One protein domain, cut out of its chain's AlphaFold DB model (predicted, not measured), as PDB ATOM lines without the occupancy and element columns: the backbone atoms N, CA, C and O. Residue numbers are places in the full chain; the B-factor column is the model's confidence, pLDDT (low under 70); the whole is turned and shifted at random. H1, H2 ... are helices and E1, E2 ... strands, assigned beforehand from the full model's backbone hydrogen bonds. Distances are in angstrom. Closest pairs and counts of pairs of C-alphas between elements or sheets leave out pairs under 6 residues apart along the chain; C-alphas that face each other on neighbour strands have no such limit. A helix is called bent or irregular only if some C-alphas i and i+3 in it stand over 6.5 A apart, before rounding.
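What this domain is: This is residues 324 to 340, 358 to 435 and 444 to 484 of the 1016 residues of the protein "BRCA2-like protein, putative" of Bodo saltans (UniProt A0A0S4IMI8). A strongly twisted sheet of seven strands curls back on itself like part of a barrel, and a helical hairpin of H1 and H2 extends from one end of it as a long arm. E2, E1, E3 and E4 make one leaf of the folded sheet, E5 and E7 the leaf facing it, and E6 the hinge. The printed part has 136 residues, with elements in the order E1 E2 H1 H2 E3 E4 E5 E6 E7; the sheet's order is E2 E1 E3 E4 E6 E5 E7, mixed, and the class is mixed, helices and strands. The whole is loose, with a radius of gyration of the C-alphas of 19.7 A, and spans 68 by 28 by 24 A.

How they stand to each other: In the sheet, E1, residues 324 to 336, is antiparallel to E3, residues 405 to 415, at 164 degrees, with N 334 and O 407 2.8 A apart, within hydrogen-bond range. Edge strand E2, residues 358 to 362, is antiparallel to E1, with N 333 and O 361 at 2.8 A. E3 and E4, residues 422 to 430, form a hairpin, with N 410 and O 427 at 2.9 A. E4 is parallel to E6, residues 471 to 475, at 33 degrees, with N 426 and O 473 at 2.9 A. E5, residues 450 to 458, bends by 80 degrees at residue 455 and pairs in a staggered way: its residues 457 to 458 with E6, where N 457 and O 474 are 2.8 A apart, and its residues 451 to 453 with E7, residues 481 to 483, where N 452 and O 482 are 2.9 A apart. Both pairs are antiparallel, and E5 and E6 form a hairpin. The two leaves of this folded sheet, one sheet bent back on itself, have 19 pairs of C-alphas within 11 A; the closest C-alphas of E1 and E5 are those of Val 324 and Arg 450, 4.2 A apart. H1, residues 363 to 386, only grazes the sheet, with its residues 363 to 369; its closest C-alpha to E1 is that of Ala 363, 5.5 A from that of Phe 332. H2, residues 391 to 401, is not on the sheet. H1 touches H2 with residues 377 to 385 alone, closest at the C-alphas of Ala 384 and Ala 394, 6.0 A apart, with a steep tilt of 41 degrees, opposite ways. E2, H1 H2 and E3 form a split strand-helix-strand unit, two strands running the same way with helices between them in the chain and E1 between them in the sheet; its crossover is right-handed. In H1 and H2 every O i to N i+4 pair is within hydrogen-bond range.

Where its parts are: E1 begins at C-alpha 324 (142.061, 135.042, 165.097), bends by 60 degrees at residue 327 and is 32.9 A long. E3 is 32.6 A, E4 26.7 A and E5 20.5 A long. H1 is 34.3 A long and ends at C-alpha 386 (84.815, 132.269, 157.907). E7 ends at C-alpha 483 (140.352, 129.244, 157.236).

The domain as a whole: The two C-alphas farthest apart, those of Gly 388 and Glu 418, are 67.7 A apart. Residues 341 to 357 and 436 to 443 are not printed; the gaps between C-alphas are 13.0 A from 340 to 358 and 16.6 A from 435 to 444. The link from E5 to E6, residues 459 to 470, is long. The mean pLDDT of the printed part is 77.2, and 26 residues are under 70: 337 to 340, 417 to 420, 432 to 435, 461 to 469 and 476 to 480.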
ATOM      1  N   VAL A 324     142.554 136.180 164.317       84.56
ATOM      2  CA  VAL A 324     142.061 135.042 165.097       84.56
ATOM      3  C   VAL A 324     140.674 135.384 165.634       84.56
ATOM      4  O   VAL A 324     140.460 136.479 166.149       84.56
ATOM      5  N   VAL A 325     139.722 134.457 165.520       84.94
ATOM      6  CA  VAL A 325     138.371 134.632 166.069       84.94
ATOM      7  C   VAL A 325     138.419 134.569 167.594       84.94
ATOM      8  O   VAL A 325     138.552 133.492 168.173       84.94
ATOM      9  N   THR A 326     138.280 135.715 168.256       80.56
ATOM     10  CA  THR A 326     138.261 135.808 169.722       80.56
ATOM     11  C   THR A 326     136.922 135.339 170.286       80.56
ATOM     12  O   THR A 326     136.887 134.581 171.252       80.56
ATOM     13  N   ARG A 327     135.813 135.791 169.681       80.06
ATOM     14  CA  ARG A 327     134.432 135.509 170.108       80.06
ATOM     15  C   ARG A 327     133.504 135.416 168.900       80.06
ATOM     16  O   ARG A 327     133.598 136.236 167.985       80.06
ATOM     17  N   VAL A 328     132.548 134.491 168.945       85.38
ATOM     18  CA  VAL A 328     131.367 134.511 168.065       85.38
ATOM     19  C   VAL A 328     130.169 134.901 168.921       85.38
ATOM     20  O   VAL A 328     129.805 134.182 169.850       85.38
ATOM     21  N   LEU A 329     129.586 136.068 168.652       86.31
ATOM     22  CA  LEU A 329     128.441 136.557 169.413       86.31
ATOM     23  C   LEU A 329     127.133 135.973 168.859       86.31
ATOM     24  O   LEU A 329     127.019 135.751 167.648       86.31
ATOM     25  N   PRO A 330     126.128 135.746 169.720       86.44
ATOM     26  CA  PRO A 330     124.852 135.203 169.294       86.44
ATOM     27  C   PRO A 330     124.075 136.172 168.402       86.44
ATOM     28  O   PRO A 330     124.281 137.388 168.404       86.44
ATOM     29  N   LYS A 331     123.156 135.582 167.640       87.25
ATOM     30  CA  LYS A 331     122.284 136.263 166.688       87.25
ATOM     31  C   LYS A 331     121.271 137.151 167.416       87.25
ATOM     32  O   LYS A 331     120.672 136.730 168.406       87.25
ATOM     33  N   PHE A 332     121.034 138.343 166.880       87.94
ATOM     34  CA  PHE A 332     119.918 139.203 167.278       87.94
ATOM     35  C   PHE A 332     119.189 139.723 166.035       87.94
ATOM     36  O   PHE A 332     119.715 139.661 164.924       87.94
ATOM     37  N   TYR A 333     117.971 140.220 166.214       86.81
ATOM     38  CA  TYR A 333     117.083 140.616 165.128       86.81
ATOM     39  C   TYR A 333     116.752 142.106 165.222       86.81
ATOM     40  O   TYR A 333     116.533 142.646 166.305       86.81
ATOM     41  N   ILE A 334     116.727 142.782 164.077       85.44
ATOM     42  CA  ILE A 334     116.271 144.163 163.931       85.44
ATOM     43  C   ILE A 334     115.010 144.132 163.081       85.44
ATOM     44  O   ILE A 334     115.079 143.906 161.873       85.44
ATOM     45  N   ASP A 335     113.871 144.380 163.708       84.56
ATOM     46  CA  ASP A 335     112.588 144.530 163.039       84.56
ATOM     47  C   ASP A 335     112.402 145.999 162.654       84.56
ATOM     48  O   ASP A 335     112.446 146.902 163.499       84.56
ATOM     49  N   ARG A 336     112.261 146.265 161.355       78.50
ATOM     50  CA  ARG A 336     111.892 147.590 160.861       78.50
ATOM     51  C   ARG A 336     110.384 147.591 160.721       78.50
ATOM     52  O   ARG A 336     109.862 147.006 159.773       78.50
ATOM     53  N   ALA A 337     109.711 148.247 161.665       59.06
ATOM     54  CA  ALA A 337     108.260 148.306 161.670       59.06
ATOM     55  C   ALA A 337     107.750 148.778 160.292       59.06
ATOM     56  O   ALA A 337     108.254 149.788 159.775       59.06
ATOM     57  N   PRO A 338     106.788 148.068 159.671       48.09
ATOM     58  CA  PRO A 338     106.179 148.537 158.437       48.09
ATOM     59  C   PRO A 338     105.550 149.918 158.666       48.09
ATOM     60  O   PRO A 338     105.181 150.280 159.787       48.09
ATOM     61  N   ARG A 339     105.430 150.718 157.598       39.34
ATOM     62  CA  ARG A 339     104.705 151.999 157.677       39.34
ATOM     63  C   ARG A 339     103.295 151.721 158.225       39.34
ATOM     64  O   ARG A 339     102.682 150.768 157.748       39.34
ATOM     65  N   PRO A 340     102.779 152.516 159.182       39.00
ATOM     66  CA  PRO A 340     101.549 152.187 159.896       39.00
ATOM     67  C   PRO A 340     100.363 152.050 158.934       39.00
ATOM     68  O   PRO A 340      99.887 153.030 158.360       39.00
ATOM     69  N   LYS A 358     112.790 151.332 164.743       74.00
ATOM     70  CA  LYS A 358     113.506 150.051 164.647       74.00
ATOM     71  C   LYS A 358     113.438 149.366 166.006       74.00
ATOM     72  O   LYS A 358     113.891 149.954 166.985       74.00
ATOM     73  N   VAL A 359     112.944 148.134 166.052       81.81
ATOM     74  CA  VAL A 359     112.902 147.326 167.275       81.81
ATOM     75  C   VAL A 359     114.041 146.314 167.242       81.81
ATOM     76  O   VAL A 359     114.148 145.525 166.306       81.81
ATOM     77  N   ILE A 360     114.905 146.333 168.254       83.62
ATOM     78  CA  ILE A 360     115.965 145.331 168.430       83.62
ATOM     79  C   ILE A 360     115.438 144.225 169.347       83.62
ATOM     80  O   ILE A 360     115.060 144.515 170.480       83.62
ATOM     81  N   ARG A 361     115.449 142.971 168.887       85.44
ATOM     82  CA  ARG A 361     115.074 141.782 169.668       85.44
ATOM     83  C   ARG A 361     116.248 140.825 169.800       85.44
ATOM     84  O   ARG A 361     116.952 140.577 168.824       85.44
ATOM     85  N   ASN A 362     116.447 140.241 170.979       87.19
ATOM     86  CA  ASN A 362     117.340 139.085 171.098       87.19
ATOM     87  C   ASN A 362     116.633 137.793 170.631       87.19
ATOM     88  O   ASN A 362     115.422 137.784 170.407       87.19
ATOM     89  N   ALA A 363     117.379 136.697 170.456       85.06
ATOM     90  CA  ALA A 363     116.838 135.465 169.867       85.06
ATOM     91  C   ALA A 363     115.633 134.868 170.630       85.06
ATOM     92  O   ALA A 363     114.709 134.350 170.008       85.06
ATOM     93  N   ILE A 364     115.611 134.978 171.965       84.81
ATOM     94  CA  ILE A 364     114.488 134.498 172.791       84.81
ATOM     95  C   ILE A 364     113.243 135.368 172.556       84.81
ATOM     96  O   ILE A 364     112.170 134.824 172.286       84.81
ATOM     97  N   ALA A 365     113.398 136.697 172.582       83.62
ATOM     98  CA  ALA A 365     112.299 137.631 172.352       83.62
ATOM     99  C   ALA A 365     111.704 137.490 170.941       83.62
ATOM    100  O   ALA A 365     110.484 137.447 170.795       83.62
ATOM    101  N   GLU A 366     112.537 137.348 169.900       84.62
ATOM    102  CA  GLU A 366     112.038 137.112 168.538       84.62
ATOM    103  C   GLU A 366     111.335 135.752 168.417       84.62
ATOM    104  O   GLU A 366     110.296 135.680 167.770       84.62
ATOM    105  N   SER A 367     111.809 134.693 169.086       83.81
ATOM    106  CA  SER A 367     111.121 133.392 169.091       83.81
ATOM    107  C   SER A 367     109.707 133.485 169.689       83.81
ATOM    108  O   SER A 367     108.738 133.041 169.063       83.81
ATOM    109  N   LYS A 368     109.547 134.138 170.852       83.81
ATOM    110  CA  LYS A 368     108.221 134.349 171.463       83.81
ATOM    111  C   LYS A 368     107.340 135.302 170.658       83.81
ATOM    112  O   LYS A 368     106.132 135.063 170.542       83.81
ATOM    113  N   PHE A 369     107.921 136.357 170.084       84.31
ATOM    114  CA  PHE A 369     107.207 137.267 169.194       84.31
ATOM    115  C   PHE A 369     106.696 136.523 167.957       84.31
ATOM    116  O   PHE A 369     105.517 136.642 167.635       84.31
ATOM    117  N   CYS A 370     107.539 135.713 167.307       81.38
ATOM    118  CA  CYS A 370     107.192 134.961 166.101       81.38
ATOM    119  C   CYS A 370     106.044 133.979 166.369       81.38
ATOM    120  O   CYS A 370     105.042 134.031 165.661       81.38
ATOM    121  N   GLY A 371     106.094 133.199 167.458       82.12
ATOM    122  CA  GLY A 371     104.978 132.324 167.846       82.12
ATOM    123  C   GLY A 371     103.670 133.088 168.119       82.12
ATOM    124  O   GLY A 371     102.604 132.707 167.638       82.12
ATOM    125  N   SER A 372     103.749 134.229 168.812       81.94
ATOM    126  CA  SER A 372     102.587 135.094 169.095       81.94
ATOM    127  C   SER A 372     102.058 135.832 167.854       81.94
ATOM    128  O   SER A 372     100.904 136.264 167.803       81.94
ATOM    129  N   PHE A 373     102.907 136.044 166.851       81.38
ATOM    130  CA  PHE A 373     102.580 136.676 165.576       81.38
ATOM    131  C   PHE A 373     101.947 135.670 164.610       81.38
ATOM    132  O   PHE A 373     100.930 135.974 163.990       81.38
ATOM    133  N   GLU A 374     102.483 134.452 164.545       80.50
ATOM    134  CA  GLU A 374     101.928 133.345 163.767       80.50
ATOM    135  C   GLU A 374     100.536 132.951 164.259       80.50
ATOM    136  O   GLU A 374      99.628 132.875 163.436       80.50
ATOM    137  N   ALA A 375     100.330 132.832 165.575       83.06
ATOM    138  CA  ALA A 375      99.007 132.575 166.150       83.06
ATOM    139  C   ALA A 375      97.983 133.669 165.782       83.06
ATOM    140  O   ALA A 375      96.845 133.369 165.425       83.06
ATOM    141  N   ARG A 376      98.382 134.951 165.797       83.69
ATOM    142  CA  ARG A 376      97.513 136.060 165.351       83.69
ATOM    143  C   ARG A 376      97.200 135.996 163.856       83.69
ATOM    144  O   ARG A 376      96.062 136.249 163.474       83.69
ATOM    145  N   ARG A 377      98.182 135.640 163.022       82.00
ATOM    146  CA  ARG A 377      97.997 135.444 161.575       82.00
ATOM    147  C   ARG A 377      97.067 134.265 161.281       82.00
ATOM    148  O   ARG A 377      96.253 134.359 160.371       82.00
ATOM    149  N   GLU A 378      97.169 133.176 162.040       85.06
ATOM    150  CA  GLU A 378      96.299 132.003 161.913       85.06
ATOM    151  C   GLU A 378      94.850 132.342 162.290       85.06
ATOM    152  O   GLU A 378      93.952 132.129 161.480       85.06
ATOM    153  N   ILE A 379      94.628 133.012 163.427       87.06
ATOM    154  CA  ILE A 379      93.299 133.508 163.831       87.06
ATOM    155  C   ILE A 379      92.711 134.463 162.776       87.06
ATOM    156  O   ILE A 379      91.539 134.346 162.418       87.06
ATOM    157  N   ALA A 380      93.506 135.400 162.248       84.12
ATOM    158  CA  ALA A 380      93.054 136.327 161.210       84.12
ATOM    159  C   ALA A 380      92.725 135.607 159.887       84.12
ATOM    160  O   ALA A 380      91.755 135.958 159.213       84.12
ATOM    161  N   TYR A 381      93.494 134.575 159.527       85.19
ATOM    162  CA  TYR A 381      93.236 133.724 158.366       85.19
ATOM    163  C   TYR A 381      91.935 132.929 158.514       85.19
ATOM    164  O   TYR A 381      91.106 132.943 157.602       85.19
ATOM    165  N   GLU A 382      91.711 132.298 159.669       87.00
ATOM    166  CA  GLU A 382      90.454 131.608 159.971       87.00
ATOM    167  C   GLU A 382      89.263 132.571 159.902       87.00
ATOM    168  O   GLU A 382      88.280 132.270 159.228       87.00
ATOM    169  N   GLN A 383      89.374 133.766 160.493       86.88
ATOM    170  CA  GLN A 383      88.329 134.793 160.426       86.88
ATOM    171  C   GLN A 383      88.022 135.231 158.987       86.88
ATOM    172  O   GLN A 383      86.850 135.299 158.619       86.88
ATOM    173  N   ALA A 384      89.040 135.480 158.157       84.38
ATOM    174  CA  ALA A 384      88.863 135.850 156.751       84.38
ATOM    175  C   ALA A 384      88.133 134.752 155.951       84.38
ATOM    176  O   ALA A 384      87.190 135.036 155.207       84.38
ATOM    177  N   VAL A 385      88.516 133.485 156.146       87.06
ATOM    178  CA  VAL A 385      87.860 132.334 155.507       87.06
ATOM    179  C   VAL A 385      86.422 132.158 156.019       87.06
ATOM    180  O   VAL A 385      85.512 131.935 155.221       87.06
ATOM    181  N   THR A 386      86.171 132.319 157.323       87.75
ATOM    182  CA  THR A 386      84.815 132.269 157.907       87.75
ATOM    183  C   THR A 386      83.920 133.415 157.418       87.75
ATOM    184  O   THR A 386      82.715 133.221 157.271       87.75
ATOM    185  N   GLN A 387      84.487 134.581 157.097       86.44
ATOM    186  CA  GLN A 387      83.777 135.716 156.489       86.44
ATOM    187  C   GLN A 387      83.495 135.537 154.982       86.44
ATOM    188  O   GLN A 387      82.953 136.440 154.346       86.44
ATOM    189  N   GLY A 388      83.813 134.373 154.403       82.75
ATOM    190  CA  GLY A 388      83.484 134.027 153.017       82.75
ATOM    191  C   GLY A 388      84.545 134.418 151.985       82.75
ATOM    192  O   GLY A 388      84.276 134.336 150.786       82.75
ATOM    193  N   MET A 389      85.748 134.819 152.409       85.50
ATOM    194  CA  MET A 389      86.866 135.020 151.482       85.50
ATOM    195  C   MET A 389      87.388 133.678 150.955       85.50
ATOM    196  O   MET A 389      87.425 132.678 151.674       85.50
ATOM    197  N   SER A 390      87.845 133.648 149.698       86.94
ATOM    198  CA  SER A 390      88.516 132.461 149.160       86.94
ATOM    199  C   SER A 390      89.864 132.230 149.852       86.94
ATOM    200  O   SER A 390      90.534 133.176 150.268       86.94
ATOM    201  N   SER A 391      90.283 130.962 149.933       83.31
ATOM    202  CA  SER A 391      91.550 130.553 150.565       83.31
ATOM    203  C   SER A 391      92.755 131.327 150.014       83.31
ATOM    204  O   SER A 391      93.618 131.753 150.779       83.31
ATOM    205  N   ASP A 392      92.782 131.558 148.699       82.38
ATOM    206  CA  ASP A 392      93.869 132.268 148.020       82.38
ATOM    207  C   ASP A 392      93.834 133.778 148.295       82.38
ATOM    208  O   ASP A 392      94.875 134.382 148.549       82.38
ATOM    209  N   ALA A 393      92.644 134.395 148.313       80.69
ATOM    210  CA  ALA A 393      92.494 135.810 148.650       80.69
ATOM    211  C   ALA A 393      92.871 136.083 150.114       80.69
ATOM    212  O   ALA A 393      93.569 137.055 150.399       80.69
ATOM    213  N   ALA A 394      92.478 135.191 151.032       80.31
ATOM    214  CA  ALA A 394      92.912 135.234 152.423       80.31
ATOM    215  C   ALA A 394      94.440 135.074 152.532       80.31
ATOM    216  O   ALA A 394      95.085 135.862 153.216       80.31
ATOM    217  N   ALA A 395      95.054 134.127 151.814       79.75
ATOM    218  CA  ALA A 395      96.506 133.930 151.837       79.75
ATOM    219  C   ALA A 395      97.300 135.134 151.285       79.75
ATOM    220  O   ALA A 395      98.357 135.470 151.824       79.75
ATOM    221  N   VAL A 396      96.799 135.805 150.240       80.25
ATOM    222  CA  VAL A 396      97.397 137.043 149.707       80.25
ATOM    223  C   VAL A 396      97.252 138.193 150.705       80.25
ATOM    224  O   VAL A 396      98.244 138.853 151.005       80.25
ATOM    225  N   LEU A 397      96.061 138.386 151.281       79.00
ATOM    226  CA  LEU A 397      95.816 139.422 152.287       79.00
ATOM    227  C   LEU A 397      96.678 139.213 153.544       79.00
ATOM    228  O   LEU A 397      97.267 140.170 154.040       79.00
ATOM    229  N   MET A 398      96.847 137.969 154.005       80.06
ATOM    230  CA  MET A 398      97.755 137.654 155.115       80.06
ATOM    231  C   MET A 398      99.224 137.928 154.772       80.06
ATOM    232  O   MET A 398      99.967 138.367 155.644       80.06
ATOM    233  N   ARG A 399      99.676 137.696 153.530       73.81
ATOM    234  CA  ARG A 399     101.058 138.030 153.132       73.81
ATOM    235  C   ARG A 399     101.330 139.529 153.163       73.81
ATOM    236  O   ARG A 399     102.417 139.909 153.577       73.81
ATOM    237  N   ASP A 400     100.373 140.342 152.726       71.88
ATOM    238  CA  ASP A 400     100.527 141.797 152.651       71.88
ATOM    239  C   ASP A 400     100.386 142.448 154.040       71.88
ATOM    240  O   ASP A 400     101.255 143.200 154.473       71.88
ATOM    241  N   GLN A 401      99.358 142.066 154.811       71.50
ATOM    242  CA  GLN A 401      99.117 142.602 156.159       71.50
ATOM    243  C   GLN A 401     100.148 142.151 157.206       71.50
ATOM    244  O   GLN A 401     100.418 142.891 158.149       71.50
ATOM    245  N   PHE A 402     100.730 140.954 157.060       71.31
ATOM    246  CA  PHE A 402     101.720 140.399 157.998       71.31
ATOM    247  C   PHE A 402     103.147 140.379 157.411       71.31
ATOM    248  O   PHE A 402     104.002 139.619 157.877       71.31
ATOM    249  N   ALA A 403     103.432 141.217 156.408       70.25
ATOM    250  CA  ALA A 403     104.787 141.432 155.908       70.25
ATOM    251  C   ALA A 403     105.669 142.099 156.985       70.25
ATOM    252  O   ALA A 403     105.336 143.167 157.498       70.25
ATOM    253  N   ARG A 404     106.821 141.493 157.308       75.38
ATOM    254  CA  ARG A 404     107.817 142.052 158.244       75.38
ATOM    255  C   ARG A 404     109.154 142.283 157.539       75.38
ATOM    256  O   ARG A 404     109.599 141.414 156.794       75.38
ATOM    257  N   ASP A 405     109.823 143.406 157.810       79.25
ATOM    258  CA  ASP A 405     111.201 143.669 157.355       79.25
ATOM    259  C   ASP A 405     112.198 143.365 158.487       79.25
ATOM    260  O   ASP A 405     112.865 144.252 159.030       79.25
ATOM    261  N   VAL A 406     112.261 142.084 158.872       83.12
ATOM    262  CA  VAL A 406     113.188 141.589 159.899       83.12
ATOM    263  C   VAL A 406     114.566 141.363 159.287       83.12
ATOM    264  O   VAL A 406     114.723 140.691 158.267       83.12
ATOM    265  N   SER A 407     115.587 141.909 159.937       84.75
ATOM    266  CA  SER A 407     116.992 141.697 159.608       84.75
ATOM    267  C   SER A 407     117.699 140.972 160.749       84.75
ATOM    268  O   SER A 407     117.840 141.521 161.837       84.75
ATOM    269  N   GLU A 408     118.178 139.760 160.499       86.56
ATOM    270  CA  GLU A 408     119.092 139.047 161.390       86.56
ATOM    271  C   GLU A 408     120.480 139.700 161.353       86.56
ATOM    272  O   GLU A 408     120.984 140.054 160.283       86.56
ATOM    273  N   VAL A 409     121.113 139.840 162.516       86.19
ATOM    274  CA  VAL A 409     122.480 140.335 162.668       86.19
ATOM    275  C   VAL A 409     123.339 139.275 163.352       86.19
ATOM    276  O   VAL A 409     123.031 138.795 164.442       86.19
ATOM    277  N   THR A 410     124.453 138.941 162.704       87.38
ATOM    278  CA  THR A 410     125.489 138.020 163.194       87.38
ATOM    279  C   THR A 410     126.778 138.809 163.410       87.38
ATOM    280  O   THR A 410     127.160 139.599 162.545       87.38
ATOM    281  N   THR A 411     127.442 138.633 164.558       87.31
ATOM    282  CA  THR A 411     128.646 139.408 164.911       87.31
ATOM    283  C   THR A 411     129.804 138.494 165.296       87.31
ATOM    284  O   THR A 411     129.664 137.632 166.161       87.31
ATOM    285  N   ILE A 412     130.963 138.707 164.677       87.50
ATOM    286  CA  ILE A 412     132.213 137.996 164.968       87.50
ATOM    287  C   ILE A 412     133.232 139.020 165.466       87.50
ATOM    288  O   ILE A 412     133.328 140.110 164.902       87.50
ATOM    289  N   ILE A 413     133.993 138.682 166.505       85.81
ATOM    290  CA  ILE A 413     135.087 139.514 167.014       85.81
ATOM    291  C   ILE A 413     136.421 138.871 166.637       85.81
ATOM    292  O   ILE A 413     136.641 137.694 166.932       85.81
ATOM    293  N   LEU A 414     137.294 139.648 165.991       85.31
ATOM    294  CA  LEU A 414     138.640 139.240 165.592       85.31
ATOM    295  C   LEU A 414     139.708 140.032 166.348       85.31
ATOM    296  O   LEU A 414     139.600 141.253 166.452       85.31
ATOM    297  N   GLU A 415     140.766 139.345 166.766       83.38
ATOM    298  CA  GLU A 415     142.056 139.928 167.150       83.38
ATOM    299  C   GLU A 415     143.009 139.810 165.949       83.38
ATOM    300  O   GLU A 415     143.174 138.720 165.385       83.38
ATOM    301  N   THR A 416     143.601 140.917 165.497       78.44
ATOM    302  CA  THR A 416     144.590 140.903 164.400       78.44
ATOM    303  C   THR A 416     145.999 140.624 164.926       78.44
ATOM    304  O   THR A 416     146.204 140.338 166.101       78.44
ATOM    305  N   GLY A 417     146.997 140.608 164.035       62.53
ATOM    306  CA  GLY A 417     148.360 140.178 164.371       62.53
ATOM    307  C   GLY A 417     149.100 141.028 165.416       62.53
ATOM    308  O   GLY A 417     150.127 140.573 165.916       62.53
ATOM    309  N   GLU A 418     148.599 142.220 165.753       60.97
ATOM    310  CA  GLU A 418     149.141 143.081 166.809       60.97
ATOM    311  C   GLU A 418     148.300 142.944 168.096       60.97
ATOM    312  O   GLU A 418     147.074 143.085 168.047       60.97
ATOM    313  N   PRO A 419     148.918 142.674 169.264       58.53
ATOM    314  CA  PRO A 419     148.186 142.378 170.493       58.53
ATOM    315  C   PRO A 419     147.350 143.577 170.959       58.53
ATOM    316  O   PRO A 419     147.878 144.642 171.277       58.53
ATOM    317  N   GLY A 420     146.033 143.379 171.052       62.22
ATOM    318  CA  GLY A 420     145.072 144.412 171.450       62.22
ATOM    319  C   GLY A 420     144.391 145.158 170.294       62.22
ATOM    320  O   GLY A 420     143.461 145.920 170.560       62.22
ATOM    321  N   GLU A 421     144.766 144.923 169.031       72.94
ATOM    322  CA  GLU A 421     143.943 145.336 167.890       72.94
ATOM    323  C   GLU A 421     142.731 144.391 167.751       72.94
ATOM    324  O   GLU A 421     142.850 143.261 167.275       72.94
ATOM    325  N   VAL A 422     141.546 144.860 168.154       77.19
ATOM    326  CA  VAL A 422     140.295 144.089 168.081       77.19
ATOM    327  C   VAL A 422     139.274 144.785 167.178       77.19
ATOM    328  O   VAL A 422     139.071 145.999 167.259       77.19
ATOM    329  N   VAL A 423     138.601 144.008 166.325       83.69
ATOM    330  CA  VAL A 423     137.539 144.472 165.417       83.69
ATOM    331  C   VAL A 423     136.294 143.604 165.547       83.69
ATOM    332  O   VAL A 423     136.376 142.376 165.602       83.69
ATOM    333  N   ALA A 424     135.130 144.250 165.542       85.75
ATOM    334  CA  ALA A 424     133.844 143.583 165.391       85.75
ATOM    335  C   ALA A 424     133.414 143.613 163.920       85.75
ATOM    336  O   ALA A 424     133.459 144.658 163.267       85.75
ATOM    337  N   ILE A 425     132.965 142.470 163.407       87.19
ATOM    338  CA  ILE A 425     132.473 142.321 162.038       87.19
ATOM    339  C   ILE A 425     131.022 141.854 162.091       87.19
ATOM    340  O   ILE A 425     130.729 140.757 162.567       87.19
ATOM    341  N   GLN A 426     130.121 142.699 161.594       87.38
ATOM    342  CA  GLN A 426     128.684 142.452 161.543       87.38
ATOM    343  C   GLN A 426     128.231 142.073 160.128       87.38
ATOM    344  O   GLN A 426     128.458 142.808 159.168       87.38
ATOM    345  N   ARG A 427     127.531 140.945 159.996       86.00
ATOM    346  CA  ARG A 427     126.744 140.589 158.804       86.00
ATOM    347  C   ARG A 427     125.273 140.804 159.134       86.00
ATOM    348  O   ARG A 427     124.798 140.351 160.174       86.00
ATOM    349  N   THR A 428     124.556 141.468 158.235       83.06
ATOM    350  CA  THR A 428     123.109 141.691 158.346       83.06
ATOM    351  C   THR A 428     122.402 141.035 157.169       83.06
ATOM    352  O   THR A 428     122.693 141.355 156.017       83.06
ATOM    353  N   THR A 429     121.459 140.142 157.446       81.56
ATOM    354  CA  THR A 429     120.678 139.406 156.443       81.56
ATOM    355  C   THR A 429     119.192 139.650 156.647       81.56
ATOM    356  O   THR A 429     118.686 139.469 157.749       81.56
ATOM    357  N   ARG A 430     118.466 140.042 155.591       78.56
ATOM    358  CA  ARG A 430     116.998 140.108 155.658       78.56
ATOM    359  C   ARG A 430     116.425 138.694 155.718       78.56
ATOM    360  O   ARG A 430     116.749 137.869 154.866       78.56
ATOM    361  N   CYS A 431     115.554 138.437 156.684       70.50
ATOM    362  CA  CYS A 431     114.826 137.182 156.802       70.50
ATOM    363  C   CYS A 431     113.600 137.236 155.880       70.50
ATOM    364  O   CYS A 431     112.664 137.987 156.134       70.50
ATOM    365  N   GLY A 432     113.586 136.437 154.811       55.31
ATOM    366  CA  GLY A 432     112.457 136.362 153.867       55.31
ATOM    367  C   GLY A 432     111.242 135.566 154.369       55.31
ATOM    368  O   GLY A 432     110.406 135.161 153.566       55.31
ATOM    369  N   GLY A 433     111.171 135.272 155.667       52.88
ATOM    370  CA  GLY A 433     110.216 134.347 156.270       52.88
ATOM    371  C   GLY A 433     110.629 133.963 157.691       52.88
ATOM    372  O   GLY A 433     111.506 134.598 158.279       52.88
ATOM    373  N   THR A 434     109.990 132.930 158.239       43.09
ATOM    374  CA  THR A 434     110.286 132.403 159.578       43.09
ATOM    375  C   THR A 434     111.756 131.968 159.695       43.09
ATOM    376  O   THR A 434     112.277 131.337 158.771       43.09
ATOM    377  N   PRO A 435     112.456 132.304 160.796       45.22
ATOM    378  CA  PRO A 435     113.869 131.980 160.947       45.22
ATOM    379  C   PRO A 435     114.057 130.465 161.090       45.22
ATOM    380  O   PRO A 435     113.735 129.875 162.120       45.22
ATOM    381  N   LEU A 444     129.573 129.405 160.431       74.44
ATOM    382  CA  LEU A 444     130.369 130.372 161.189       74.44
ATOM    383  C   LEU A 444     131.745 129.784 161.567       74.44
ATOM    384  O   LEU A 444     131.847 128.590 161.863       74.44
ATOM    385  N   PRO A 445     132.818 130.597 161.574       79.19
ATOM    386  CA  PRO A 445     134.140 130.149 161.999       79.19
ATOM    387  C   PRO A 445     134.157 129.864 163.506       79.19
ATOM    388  O   PRO A 445     133.406 130.467 164.273       79.19
ATOM    389  N   ARG A 446     135.032 128.958 163.953       79.00
ATOM    390  CA  ARG A 446     135.137 128.599 165.378       79.00
ATOM    391  C   ARG A 446     135.991 129.614 166.141       79.00
ATOM    392  O   ARG A 446     136.948 130.155 165.594       79.00
ATOM    393  N   GLU A 447     135.690 129.829 167.423       80.44
ATOM    394  CA  GLU A 447     136.587 130.578 168.317       80.44
ATOM    395  C   GLU A 447     137.985 129.922 168.355       80.44
ATOM    396  O   GLU A 447     138.103 128.697 168.331       80.44
ATOM    397  N   GLY A 448     139.045 130.734 168.398       75.69
ATOM    398  CA  GLY A 448     140.447 130.294 168.344       75.69
ATOM    399  C   GLY A 448     140.988 130.002 166.936       75.69
ATOM    400  O   GLY A 448     142.177 129.732 166.781       75.69
ATOM    401  N   GLN A 449     140.151 130.075 165.896       79.69
ATOM    402  CA  GLN A 449     140.545 129.817 164.510       79.69
ATOM    403  C   GLN A 449     141.105 131.076 163.831       79.69
ATOM    404  O   GLN A 449     140.523 132.156 163.946       79.69
ATOM    405  N   ARG A 450     142.205 130.942 163.077       83.44
ATOM    406  CA  ARG A 450     142.711 132.008 162.199       83.44
ATOM    407  C   ARG A 450     141.946 132.012 160.876       83.44
ATOM    408  O   ARG A 450     141.843 130.981 160.208       83.44
ATOM    409  N   ILE A 451     141.424 133.176 160.496       86.00
ATOM    410  CA  ILE A 451     140.642 133.357 159.271       86.00
ATOM    411  C   ILE A 451     141.058 134.607 158.497       86.00
ATOM    412  O   ILE A 451     141.528 135.594 159.063       86.00
ATOM    413  N   HIS A 452     140.833 134.562 157.187       85.50
ATOM    414  CA  HIS A 452     140.964 135.679 156.260       85.50
ATOM    415  C   HIS A 452     139.577 136.022 155.718       85.50
ATOM    416  O   HIS A 452     139.011 135.214 154.987       85.50
ATOM    417  N   ILE A 453     139.025 137.186 156.067       85.44
ATOM    418  CA  ILE A 453     137.726 137.660 155.564       85.44
ATOM    419  C   ILE A 453     137.955 138.669 154.440       85.44
ATOM    420  O   ILE A 453     138.765 139.586 154.585       85.44
ATOM    421  N   PHE A 454     137.227 138.514 153.333       85.12
ATOM    422  CA  PHE A 454     137.371 139.345 152.137       85.12
ATOM    423  C   PHE A 454     136.187 140.303 151.936       85.12
ATOM    424  O   PHE A 454     135.046 139.970 152.255       85.12
ATOM    425  N   GLY A 455     136.451 141.485 151.366       79.88
ATOM    426  CA  GLY A 455     135.412 142.432 150.935       79.88
ATOM    427  C   GLY A 455     134.594 143.075 152.063       79.88
ATOM    428  O   GLY A 455     133.380 143.246 151.928       79.88
ATOM    429  N   VAL A 456     135.238 143.428 153.177       85.75
ATOM    430  CA  VAL A 456     134.571 144.002 154.360       85.75
ATOM    431  C   VAL A 456     134.444 145.523 154.223       85.75
ATOM    432  O   VAL A 456     135.408 146.198 153.882       85.75
ATOM    433  N   VAL A 457     133.277 146.105 154.491       86.44
ATOM    434  CA  VAL A 457     133.030 147.555 154.382       86.44
ATOM    435  C   VAL A 457     133.181 148.213 155.761       86.44
ATOM    436  O   VAL A 457     132.524 147.761 156.695       86.44
ATOM    437  N   PRO A 458     133.989 149.271 155.938       85.06
ATOM    438  CA  PRO A 458     134.089 149.948 157.228       85.06
ATOM    439  C   PRO A 458     132.804 150.695 157.594       85.06
ATOM    440  O   PRO A 458     132.080 151.189 156.725       85.06
ATOM    441  N   SER A 459     132.534 150.816 158.894       78.56
ATOM    442  CA  SER A 459     131.538 151.765 159.385       78.56
ATOM    443  C   SER A 459     131.991 153.210 159.147       78.56
ATOM    444  O   SER A 459     133.184 153.516 159.165       78.56
ATOM    445  N   LYS A 460     131.022 154.120 158.973       72.38
ATOM    446  CA  LYS A 460     131.269 155.570 159.056       72.38
ATOM    447  C   LYS A 460     131.536 156.026 160.498       72.38
ATOM    448  O   LYS A 460     132.173 157.056 160.695       72.38
ATOM    449  N   ALA A 461     131.057 155.274 161.492       60.09
ATOM    450  CA  ALA A 461     131.367 155.508 162.897       60.09
ATOM    451  C   ALA A 461     132.749 154.929 163.235       60.09
ATOM    452  O   ALA A 461     133.075 153.813 162.829       60.09
ATOM    453  N   THR A 462     133.548 155.677 163.996       55.38
ATOM    454  CA  THR A 462     134.916 155.291 164.386       55.38
ATOM    455  C   THR A 462     134.953 154.041 165.267       55.38
ATOM    456  O   THR A 462     135.833 153.203 165.092       55.38
ATOM    457  N   ASN A 463     133.970 153.892 166.156       60.81
ATOM    458  CA  ASN A 463     133.767 152.732 167.021       60.81
ATOM    459  C   ASN A 463     132.338 152.194 166.853       60.81
ATOM    460  O   ASN A 463     131.426 152.937 166.477       60.81
ATOM    461  N   ALA A 464     132.123 150.916 167.166       59.62
ATOM    462  CA  ALA A 464     130.781 150.409 167.423       59.62
ATOM    463  C   ALA A 464     130.161 151.099 168.662       59.62
ATOM    464  O   ALA A 464     130.880 151.578 169.546       59.62
ATOM    465  N   PRO A 465     128.820 151.154 168.749       60.25
ATOM    466  CA  PRO A 465     128.152 151.534 169.984       60.25
ATOM    467  C   PRO A 465     128.410 150.483 171.085       60.25
ATOM    468  O   PRO A 465     128.577 149.295 170.776       60.25
ATOM    469  N   PRO A 466     128.389 150.874 172.374       53.78
ATOM    470  CA  PRO A 466     128.406 149.927 173.488       53.78
ATOM    471  C   PRO A 466     127.317 148.854 173.306       53.78
ATOM    472  O   PRO A 466     126.193 149.202 172.932       53.78
ATOM    473  N   PRO A 467     127.608 147.564 173.559       58.03
ATOM    474  CA  PRO A 467     128.749 147.017 174.316       58.03
ATOM    475  C   PRO A 467     130.073 146.830 173.548       58.03
ATOM    476  O   PRO A 467     131.047 146.352 174.120       58.03
ATOM    477  N   LEU A 468     130.136 147.158 172.258       62.78
ATOM    478  CA  LEU A 468     131.316 146.906 171.428       62.78
ATOM    479  C   LEU A 468     132.193 148.164 171.332       62.78
ATOM    480  O   LEU A 468     132.081 148.934 170.390       62.78
ATOM    481  N   SER A 469     133.118 148.373 172.270       62.94
ATOM    482  CA  SER A 469     134.075 149.504 172.237       62.94
ATOM    483  C   SER A 469     135.227 149.326 171.225       62.94
ATOM    484  O   SER A 469     136.364 149.698 171.500       62.94
ATOM    485  N   VAL A 470     134.945 148.725 170.067       71.69
ATOM    486  CA  VAL A 470     135.914 148.318 169.034       71.69
ATOM    487  C   VAL A 470     135.513 148.862 167.665       71.69
ATOM    488  O   VAL A 470     134.346 149.187 167.437       71.69
ATOM    489  N   LYS A 471     136.462 148.951 166.725       74.88
ATOM    490  CA  LYS A 471     136.169 149.351 165.338       74.88
ATOM    491  C   LYS A 471     135.157 148.381 164.718       74.88
ATOM    492  O   LYS A 471     135.289 147.163 164.856       74.88
ATOM    493  N   LEU A 472     134.153 148.935 164.040       79.94
ATOM    494  CA  LEU A 472     133.049 148.177 163.455       79.94
ATOM    495  C   LEU A 472     133.169 148.105 161.940       79.94
ATOM    496  O   LEU A 472     133.247 149.133 161.265       79.94
ATOM    497  N   LEU A 473     133.116 146.890 161.410       83.38
ATOM    498  CA  LEU A 473     133.086 146.628 159.980       83.38
ATOM    499  C   LEU A 473     131.854 145.786 159.625       83.38
ATOM    500  O   LEU A 473     131.329 145.038 160.450       83.38
ATOM    501  N   TYR A 474     131.403 145.892 158.382       82.94
ATOM    502  CA  TYR A 474     130.185 145.269 157.881       82.94
ATOM    503  C   TYR A 474     130.459 144.367 156.680       82.94
ATOM    504  O   TYR A 474     131.181 144.743 155.758       82.94
ATOM    505  N   VAL A 475     129.806 143.208 156.629       78.38
ATOM    506  CA  VAL A 475     129.779 142.347 155.437       78.38
ATOM    507  C   VAL A 475     128.404 142.465 154.781       78.38
ATOM    508  O   VAL A 475     127.378 142.237 155.418       78.38
ATOM    509  N   ARG A 476     128.381 142.843 153.495       63.34
ATOM    510  CA  ARG A 476     127.144 143.050 152.709       63.34
ATOM    511  C   ARG A 476     126.500 141.760 152.182       63.34
ATOM    512  O   ARG A 476     125.405 141.820 151.639       63.34
ATOM    513  N   SER A 477     127.189 140.627 152.294       62.88
ATOM    514  CA  SER A 477     126.792 139.323 151.751       62.88
ATOM    515  C   SER A 477     127.053 138.213 152.786       62.88
ATOM    516  O   SER A 477     127.200 138.488 153.978       62.88
ATOM    517  N   GLN A 478     127.113 136.952 152.356       62.97
ATOM    518  CA  GLN A 478     127.659 135.861 153.165       62.97
ATOM    519  C   GLN A 478     129.102 136.170 153.602       62.97
ATOM    520  O   GLN A 478     129.840 136.865 152.899       62.97
ATOM    521  N   PHE A 479     129.515 135.639 154.757       64.12
ATOM    522  CA  PHE A 479     130.912 135.701 155.179       64.12
ATOM    523  C   PHE A 479     131.768 134.871 154.214       64.12
ATOM    524  O   PHE A 479     131.828 133.650 154.326       64.12
ATOM    525  N   MET A 480     132.450 135.526 153.276       69.38
ATOM    526  CA  MET A 480     133.513 134.884 152.504       69.38
ATOM    527  C   MET A 480     134.790 134.909 153.336       69.38
ATOM    528  O   MET A 480     135.510 135.910 153.359       69.38
ATOM    529  N   PHE A 481     135.038 133.809 154.049       74.50
ATOM    530  CA  PHE A 481     136.253 133.613 154.828       74.50
ATOM    531  C   PHE A 481     137.007 132.358 154.395       74.50
ATOM    532  O   PHE A 481     136.416 131.318 154.109       74.50
ATOM    533  N   VAL A 482     138.333 132.458 154.381       78.38
ATOM    534  CA  VAL A 482     139.234 131.314 154.231       78.38
ATOM    535  C   VAL A 482     139.841 131.019 155.595       78.38
ATOM    536  O   VAL A 482     140.433 131.895 156.224       78.38
ATOM    537  N   VAL A 483     139.673 129.781 156.053       79.50
ATOM    538  CA  VAL A 483     140.352 129.244 157.236       79.50
ATOM    539  C   VAL A 483     141.804 128.951 156.878       79.50
ATOM    540  O   VAL A 483     142.054 128.203 155.931       79.50
ATOM    541  N   ASP A 484     142.743 129.476 157.664       72.81
ATOM    542  CA  ASP A 484     144.124 129.000 157.613       72.81
ATOM    543  C   ASP A 484     144.180 127.599 158.242       72.81
ATOM    544  O   ASP A 484     143.887 127.419 159.425       72.81
TER     545      ASP A 484